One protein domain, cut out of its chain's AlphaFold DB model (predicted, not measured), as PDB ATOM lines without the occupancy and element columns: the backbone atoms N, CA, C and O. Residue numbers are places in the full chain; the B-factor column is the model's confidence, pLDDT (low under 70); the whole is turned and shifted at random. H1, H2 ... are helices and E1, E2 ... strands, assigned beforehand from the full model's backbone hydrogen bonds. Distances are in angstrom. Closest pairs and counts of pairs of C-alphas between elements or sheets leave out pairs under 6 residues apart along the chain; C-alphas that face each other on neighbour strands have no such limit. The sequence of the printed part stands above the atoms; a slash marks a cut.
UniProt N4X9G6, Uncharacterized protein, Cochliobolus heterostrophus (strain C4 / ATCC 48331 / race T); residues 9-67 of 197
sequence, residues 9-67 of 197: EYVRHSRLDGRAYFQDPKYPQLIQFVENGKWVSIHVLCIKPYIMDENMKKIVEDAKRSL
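This is residues 9 to 67 of the 197 residues of an uncharacterized protein of Cochliobolus heterostrophus (strain C4 / ATCC 48331 / race T) (UniProt N4X9G6). A small sheet of three antiparallel strands, E1, E2 and E3, has one helix, H1, that only grazes it, close to the end of E1; residues 12 to 13 pair with E1. The printed part has 59 residues, with E1, E2, E3 and then H1; 29, under half, are in named elements, mixed helices and strands. It is compact and rounded, radius of gyration of the C-alphas 10.5 A, spanning 29 by 23 by 22 A.

Strands E1, residues 20 to 23, E2, 30 to 35, and E3, 38 to 43, form a meander, each the antiparallel neighbour of the one before. Hairpin E1 and E2 has N 22 and O 32 within hydrogen-bond range, 3.0 A; hairpin E2 and E3 has N 33 and O 40, 2.8 A. H1, residues 54 to 66, has every O i to N i+4 pair within range; it only grazes the sheet with residues 56 to 63, the closest C-alphas to E1 being Gln 23 and Ile 59, 7.8 A.

E1 begins at C-alpha 20 (101.300, 126.152, 103.489). E2 measures 15.0 A, E3 16.3 A and H1 18.4 A, ending at C-alpha 66 (84.253, 119.324, 117.733).

The C-alphas farthest apart, Asn 36 and Arg 65, are 30.8 A apart. The printed part has no cut, no link is long and no printed residue is under 70.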
ATOM      1  N   GLU A   9      94.473 119.842  97.196       88.94
ATOM      2  CA  GLU A   9      93.259 120.661  97.070       88.94
ATOM      3  C   GLU A   9      92.839 121.299  98.401       88.94
ATOM      4  O   GLU A   9      92.235 122.371  98.420       88.94
ATOM      5  N   TYR A  10      93.186 120.670  99.529       89.25
ATOM      6  CA  TYR A  10      92.905 121.200 100.867       89.25
ATOM      7  C   TYR A  10      94.042 122.054 101.432       89.25
ATOM      8  O   TYR A  10      93.909 122.602 102.531       89.25
ATOM      9  N   VAL A  11      95.151 122.187 100.697       93.81
ATOM     10  CA  VAL A  11      96.287 123.002 101.122       93.81
ATOM     11  C   VAL A  11      95.954 124.474 100.927       93.81
ATOM     12  O   VAL A  11      95.719 124.963  99.825       93.81
ATOM     13  N   ARG A  12      95.960 125.199 102.039       95.25
ATOM     14  CA  ARG A  12      95.802 126.648 102.096       95.25
ATOM     15  C   ARG A  12      97.149 127.285 102.389       95.25
ATOM     16  O   ARG A  12      98.056 126.647 102.911       95.25
ATOM     17  N   HIS A  13      97.270 128.559 102.049       94.94
ATOM     18  CA  HIS A  13      98.447 129.353 102.369       94.94
ATOM     19  C   HIS A  13      98.044 130.442 103.347       94.94
ATOM     20  O   HIS A  13      97.056 131.147 103.126       94.94
ATOM     21  N   SER A  14      98.803 130.552 104.431       93.12
ATOM     22  CA  SER A  14      98.601 131.592 105.424       93.12
ATOM     23  C   SER A  14      98.911 132.951 104.822       93.12
ATOM     24  O   SER A  14      99.957 133.149 104.203       93.12
ATOM     25  N   ARG A  15      97.998 133.907 104.998       92.94
ATOM     26  CA  ARG A  15      98.200 135.278 104.500       92.94
ATOM     27  C   ARG A  15      99.237 136.059 105.305       92.94
ATOM     28  O   ARG A  15      99.749 137.052 104.804       92.94
ATOM     29  N   LEU A  16      99.516 135.634 106.538       91.88
ATOM     30  CA  LEU A  16     100.417 136.341 107.448       91.88
ATOM     31  C   LEU A  16     101.887 136.015 107.179       91.88
ATOM     32  O   LEU A  16     102.735 136.895 107.252       91.88
ATOM     33  N   ASP A  17     102.190 134.757 106.870       89.81
ATOM     34  CA  ASP A  17     103.565 134.259 106.747       89.81
ATOM     35  C   ASP A  17     103.810 133.412 105.487       89.81
ATOM     36  O   ASP A  17     104.898 132.870 105.303       89.81
ATOM     37  N   GLY A  18     102.805 133.273 104.617       92.81
ATOM     38  CA  GLY A  18     102.897 132.507 103.375       92.81
ATOM     39  C   GLY A  18     103.008 130.994 103.569       92.81
ATOM     40  O   GLY A  18     103.147 130.270 102.581       92.81
ATOM     41  N   ARG A  19     102.961 130.481 104.807       94.12
ATOM     42  CA  ARG A  19     103.167 129.053 105.066       94.12
ATOM     43  C   ARG A  19     101.981 128.231 104.584       94.12
ATOM     44  O   ARG A  19     100.826 128.554 104.862       94.12
ATOM     45  N   ALA A  20     102.287 127.144 103.879       95.31
ATOM     46  CA  ALA A  20     101.300 126.152 103.489       95.31
ATOM     47  C   ALA A  20     100.838 125.367 104.722       95.31
ATOM     48  O   ALA A  20     101.660 124.899 105.519       95.31
ATOM     49  N   TYR A  21      99.525 125.217 104.858       95.56
ATOM     50  CA  TYR A  21      98.898 124.423 105.899       95.56
ATOM     51  C   TYR A  21      97.665 123.690 105.372       95.56
ATOM     52  O   TYR A  21      97.028 124.129 104.416       95.56
ATOM     53  N   PHE A  22      97.298 122.582 106.007       94.56
ATOM     54  CA  PHE A  22      96.008 121.935 105.772       94.56
ATOM     55  C   PHE A  22      95.499 121.250 107.042       94.56
ATOM     56  O   PHE A  22      96.275 120.908 107.937       94.56
ATOM     57  N   GLN A  23      94.184 121.068 107.121       92.81
ATOM     58  CA  GLN A  23      93.535 120.292 108.174       92.81
ATOM     59  C   GLN A  23      93.244 118.893 107.633       92.81
ATOM     60  O   GLN A  23      92.610 118.762 106.586       92.81
ATOM     61  N   ASP A  24      93.710 117.857 108.327       87.50
ATOM     62  CA  ASP A  24      93.413 116.471 107.961       87.50
ATOM     63  C   ASP A  24      91.990 116.118 108.440       87.50
ATOM     64  O   ASP A  24      91.739 116.168 109.647       87.50
ATOM     65  N   PRO A  25      91.056 115.730 107.549       87.12
ATOM     66  CA  PRO A  25      89.707 115.328 107.949       87.12
ATOM     67  C   PRO A  25      89.684 114.153 108.934       87.12
ATOM     68  O   PRO A  25      88.749 114.029 109.722       87.12
ATOM     69  N   LYS A  26      90.708 113.288 108.910       89.19
ATOM     70  CA  LYS A  26      90.840 112.160 109.841       89.19
ATOM     71  C   LYS A  26      91.236 112.611 111.249       89.19
ATOM     72  O   LYS A  26      90.940 111.914 112.218       89.19
ATOM     73  N   TYR A  27      91.901 113.758 111.362       90.69
ATOM     74  CA  TYR A  27      92.394 114.315 112.620       90.69
ATOM     75  C   TYR A  27      92.040 115.807 112.713       90.69
ATOM     76  O   TYR A  27      92.935 116.652 112.639       90.69
ATOM     77  N   PRO A  28      90.753 116.158 112.898       91.44
ATOM     78  CA  PRO A  28      90.286 117.548 112.869       91.44
ATOM     79  C   PRO A  28      90.944 118.443 113.932       91.44
ATOM     80  O   PRO A  28      91.028 119.656 113.751       91.44
ATOM     81  N   GLN A  29      91.458 117.858 115.016       93.62
ATOM     82  CA  GLN A  29      92.197 118.544 116.076       93.62
ATOM     83  C   GLN A  29      93.661 118.872 115.728       93.62
ATOM     84  O   GLN A  29      94.354 119.502 116.533       93.62
ATOM     85  N   LEU A  30      94.155 118.443 114.562       94.25
ATOM     86  CA  LEU A  30      95.514 118.693 114.087       94.25
ATOM     87  C   LEU A  30      95.492 119.538 112.808       94.25
ATOM     88  O   LEU A  30      94.747 119.267 111.869       94.25
ATOM     89  N   ILE A  31      96.381 120.526 112.749       94.38
ATOM     90  CA  ILE A  31      96.712 121.251 111.520       94.38
ATOM     91  C   ILE A  31      98.143 120.895 111.144       94.38
ATOM     92  O   ILE A  31      99.037 120.914 111.993       94.38
ATOM     93  N   GLN A  32      98.365 120.556 109.880       94.88
ATOM     94  CA  GLN A  32      99.697 120.289 109.360       94.88
ATOM     95  C   GLN A  32     100.268 121.538 108.704       94.88
ATOM     96  O   GLN A  32      99.593 122.165 107.892       94.88
ATOM     97  N   PHE A  33     101.515 121.868 109.024       94.75
ATOM     98  CA  PHE A  33     102.273 122.982 108.458       94.75
ATOM     99  C   PHE A  33     103.520 122.472 107.744       94.75
ATOM    100  O   PHE A  33     104.083 121.448 108.136       94.75
ATOM    101  N   VAL A  34     103.992 123.201 106.733       93.25
ATOM    102  CA  VAL A  34     105.313 122.949 106.141       93.25
ATOM    103  C   VAL A  34     106.384 123.715 106.917       93.25
ATOM    104  O   VAL A  34     106.464 124.940 106.844       93.25
ATOM    105  N   GLU A  35     107.252 122.986 107.614       91.50
ATOM    106  CA  GLU A  35     108.438 123.516 108.287       91.50
ATOM    107  C   GLU A  35     109.693 122.835 107.749       91.50
ATOM    108  O   GLU A  35     109.800 121.608 107.747       91.50
ATOM    109  N   ASN A  36     110.671 123.620 107.288       91.88
ATOM    110  CA  ASN A  36     111.933 123.103 106.739       91.88
ATOM    111  C   ASN A  36     111.728 122.029 105.649       91.88
ATOM    112  O   ASN A  36     112.438 121.023 105.604       91.88
ATOM    113  N   GLY A  37     110.711 122.215 104.800       90.44
ATOM    114  CA  GLY A  37     110.357 121.277 103.730       90.44
ATOM    115  C   GLY A  37     109.700 119.974 104.203       90.44
ATOM    116  O   GLY A  37     109.573 119.044 103.410       90.44
ATOM    117  N   LYS A  38     109.289 119.880 105.473       91.12
ATOM    118  CA  LYS A  38     108.611 118.711 106.046       91.12
ATOM    119  C   LYS A  38     107.257 119.103 106.623       91.12
ATOM    120  O   LYS A  38     107.105 120.186 107.177       91.12
ATOM    121  N   TRP A  39     106.289 118.197 106.526       91.81
ATOM    122  CA  TRP A  39     104.991 118.363 107.173       91.81
ATOM    123  C   TRP A  39     105.104 118.093 108.675       91.81
ATOM    124  O   TRP A  39     105.592 117.042 109.092       91.81
ATOM    125  N   VAL A  40     104.647 119.046 109.483       93.00
ATOM    126  CA  VAL A  40     104.612 118.977 110.946       93.00
ATOM    127  C   VAL A  40     103.170 119.150 111.397       93.00
ATOM    128  O   VAL A  40     102.517 120.120 111.031       93.00
ATOM    129  N   SER A  41     102.667 118.209 112.195       94.31
ATOM    130  CA  SER A  41     101.324 118.289 112.778       94.31
ATOM    131  C   SER A  41     101.361 119.052 114.098       94.31
ATOM    132  O   SER A  41     102.125 118.701 114.997       94.31
ATOM    133  N   ILE A  42     100.515 120.069 114.231       94.69
ATOM    134  CA  ILE A  42     100.370 120.889 115.433       94.69
ATOM    135  C   ILE A  42      98.919 120.804 115.901       94.69
ATOM    136  O   ILE A  42      97.986 120.951 115.114       94.69
ATOM    137  N   HIS A  43      98.721 120.568 117.195       94.94
ATOM    138  CA  HIS A  43      97.385 120.548 117.784       94.94
ATOM    139  C   HIS A  43      96.751 121.946 117.758       94.94
ATOM    140  O   HIS A  43      97.421 122.923 118.087       94.94
ATOM    141  N   VAL A  44      95.456 122.051 117.449       94.00
ATOM    142  CA  VAL A  44      94.744 123.341 117.294       94.00
ATOM    143  C   VAL A  44      94.839 124.252 118.524       94.00
ATOM    144  O   VAL A  44      94.942 125.467 118.392       94.00
ATOM    145  N   LEU A  45      94.890 123.669 119.727       92.69
ATOM    146  CA  LEU A  45      95.062 124.401 120.994       92.69
ATOM    147  C   LEU A  45      96.479 124.965 121.214       92.69
ATOM    148  O   LEU A  45      96.673 125.804 122.085       92.69
ATOM    149  N   CYS A  46      97.466 124.491 120.455       94.25
ATOM    150  CA  CYS A  46      98.866 124.910 120.543       94.25
ATOM    151  C   CYS A  46      99.247 125.973 119.513       94.25
ATOM    152  O   CYS A  46     100.355 126.513 119.556       94.25
ATOM    153  N   ILE A  47      98.351 126.266 118.574       92.50
ATOM    154  CA  ILE A  47      98.577 127.284 117.559       92.50
ATOM    155  C   ILE A  47      98.453 128.644 118.235       92.50
ATOM    156  O   ILE A  47      97.473 128.946 118.917       92.50
ATOM    157  N   LYS A  48      99.482 129.471 118.070       93.44
ATOM    158  CA  LYS A  48      99.536 130.779 118.715       93.44
ATOM    159  C   LYS A  48      98.607 131.761 117.980       93.44
ATOM    160  O   LYS A  48      98.593 131.755 116.753       93.44
ATOM    161  N   PRO A  49      97.884 132.654 118.678       91.56
ATOM    162  CA  PRO A  49      96.922 133.548 118.025       91.56
ATOM    163  C   PRO A  49      97.526 134.445 116.935       91.56
ATOM    164  O   PRO A  49      96.884 134.698 115.926       91.56
ATOM    165  N   TYR A  50      98.776 134.890 117.098       90.19
ATOM    166  CA  TYR A  50      99.425 135.810 116.155       90.19
ATOM    167  C   TYR A  50      99.858 135.167 114.826       90.19
ATOM    168  O   TYR A  50     100.245 135.891 113.915       90.19
ATOM    169  N   ILE A  51      99.831 133.833 114.708       88.81
ATOM    170  CA  ILE A  51     100.081 133.133 113.434       88.81
ATOM    171  C   ILE A  51      98.783 132.720 112.729       88.81
ATOM    172  O   ILE A  51      98.838 132.193 111.623       88.81
ATOM    173  N   MET A  52      97.620 132.938 113.353       93.19
ATOM    174  CA  MET A  52      96.328 132.574 112.780       93.19
ATOM    175  C   MET A  52      95.821 133.664 111.845       93.19
ATOM    176  O   MET A  52      95.534 134.777 112.278       93.19
ATOM    177  N   ASP A  53      95.635 133.318 110.575       95.00
ATOM    178  CA  ASP A  53      94.777 134.104 109.693       95.00
ATOM    179  C   ASP A  53      93.287 133.809 109.963       95.00
ATOM    180  O   ASP A  53      92.942 132.904 110.727       95.00
ATOM    181  N   GLU A  54      92.384 134.560 109.328       95.00
ATOM    182  CA  GLU A  54      90.933 134.388 109.511       95.00
ATOM    183  C   GLU A  54      90.437 132.972 109.164       95.00
ATOM    184  O   GLU A  54      89.532 132.446 109.814       95.00
ATOM    185  N   ASN A  55      91.053 132.309 108.178       93.31
ATOM    186  CA  ASN A  55      90.687 130.941 107.804       93.31
ATOM    187  C   ASN A  55      91.142 129.938 108.871       93.31
ATOM    188  O   ASN A  55      90.377 129.064 109.270       93.31
ATOM    189  N   MET A  56      92.376 130.071 109.349       94.06
ATOM    190  CA  MET A  56      92.960 129.225 110.382       94.06
ATOM    191  C   MET A  56      92.238 129.416 111.712       94.06
ATOM    192  O   MET A  56      91.969 128.442 112.409       94.06
ATOM    193  N   LYS A  57      91.852 130.653 112.030       95.00
ATOM    194  CA  LYS A  57      91.013 130.976 113.183       95.00
ATOM    195  C   LYS A  57      89.680 130.239 113.109       95.00
ATOM    196  O   LYS A  57      89.307 129.587 114.078       95.00
ATOM    197  N   LYS A  58      89.005 130.264 111.953       94.94
ATOM    198  CA  LYS A  58      87.766 129.501 111.741       94.94
ATOM    199  C   LYS A  58      87.982 127.999 111.944       94.94
ATOM    200  O   LYS A  58      87.232 127.381 112.690       94.94
ATOM    201  N   ILE A  59      89.040 127.438 111.356       93.25
ATOM    202  CA  ILE A  59      89.398 126.021 111.517       93.25
ATOM    203  C   ILE A  59      89.616 125.668 112.990       93.25
ATOM    204  O   ILE A  59      89.116 124.650 113.458       93.25
ATOM    205  N   VAL A  60      90.352 126.497 113.732       93.88
ATOM    206  CA  VAL A  60      90.614 126.246 115.150       93.88
ATOM    207  C   VAL A  60      89.344 126.335 115.983       93.88
ATOM    208  O   VAL A  60      89.157 125.504 116.867       93.88
ATOM    209  N   GLU A  61      88.461 127.292 115.716       94.31
ATOM    210  CA  GLU A  61      87.180 127.383 116.421       94.31
ATOM    211  C   GLU A  61      86.268 126.186 116.112       94.31
ATOM    212  O   GLU A  61      85.709 125.590 117.033       94.31
ATOM    213  N   ASP A  62      86.185 125.754 114.852       92.88
ATOM    214  CA  ASP A  62      85.423 124.562 114.459       92.88
ATOM    215  C   ASP A  62      86.024 123.278 115.076       92.88
ATOM    216  O   ASP A  62      85.307 122.404 115.574       92.88
ATOM    217  N   ALA A  63      87.355 123.181 115.140       91.56
ATOM    218  CA  ALA A  63      88.056 122.076 115.789       91.56
ATOM    219  C   ALA A  63      87.872 122.070 117.318       91.56
ATOM    220  O   ALA A  63      87.741 121.012 117.926       91.56
ATOM    221  N   LYS A  64      87.826 123.241 117.963       90.50
ATOM    222  CA  LYS A  64      87.521 123.357 119.399       90.50
ATOM    223  C   LYS A  64      86.089 122.936 119.710       90.50
ATOM    224  O   LYS A  64      85.878 122.267 120.712       90.50
ATOM    225  N   ARG A  65      85.127 123.301 118.855       90.06
ATOM    226  CA  ARG A  65      83.713 122.907 118.992       90.06
ATOM    227  C   ARG A  65      83.486 121.412 118.798       90.06
ATOM    228  O   ARG A  65      82.557 120.864 119.372       90.06
ATOM    229  N   SER A  66      84.305 120.774 117.964       86.62
ATOM    230  CA  SER A  66      84.253 119.324 117.733       86.62
ATOM    231  C   SER A  66      85.071 118.521 118.740       86.62
ATOM    232  O   SER A  66      84.912 117.302 118.818       86.62
ATOM    233  N   LEU A  67      85.928 119.178 119.529       84.44
ATOM    234  CA  LEU A  67      86.569 118.530 120.658       84.44
ATOM    235  C   LEU A  67      85.457 118.107 121.624       84.44
ATOM    236  O   LEU A  67      84.623 118.953 121.952       84.44
TER     237      LEU A  67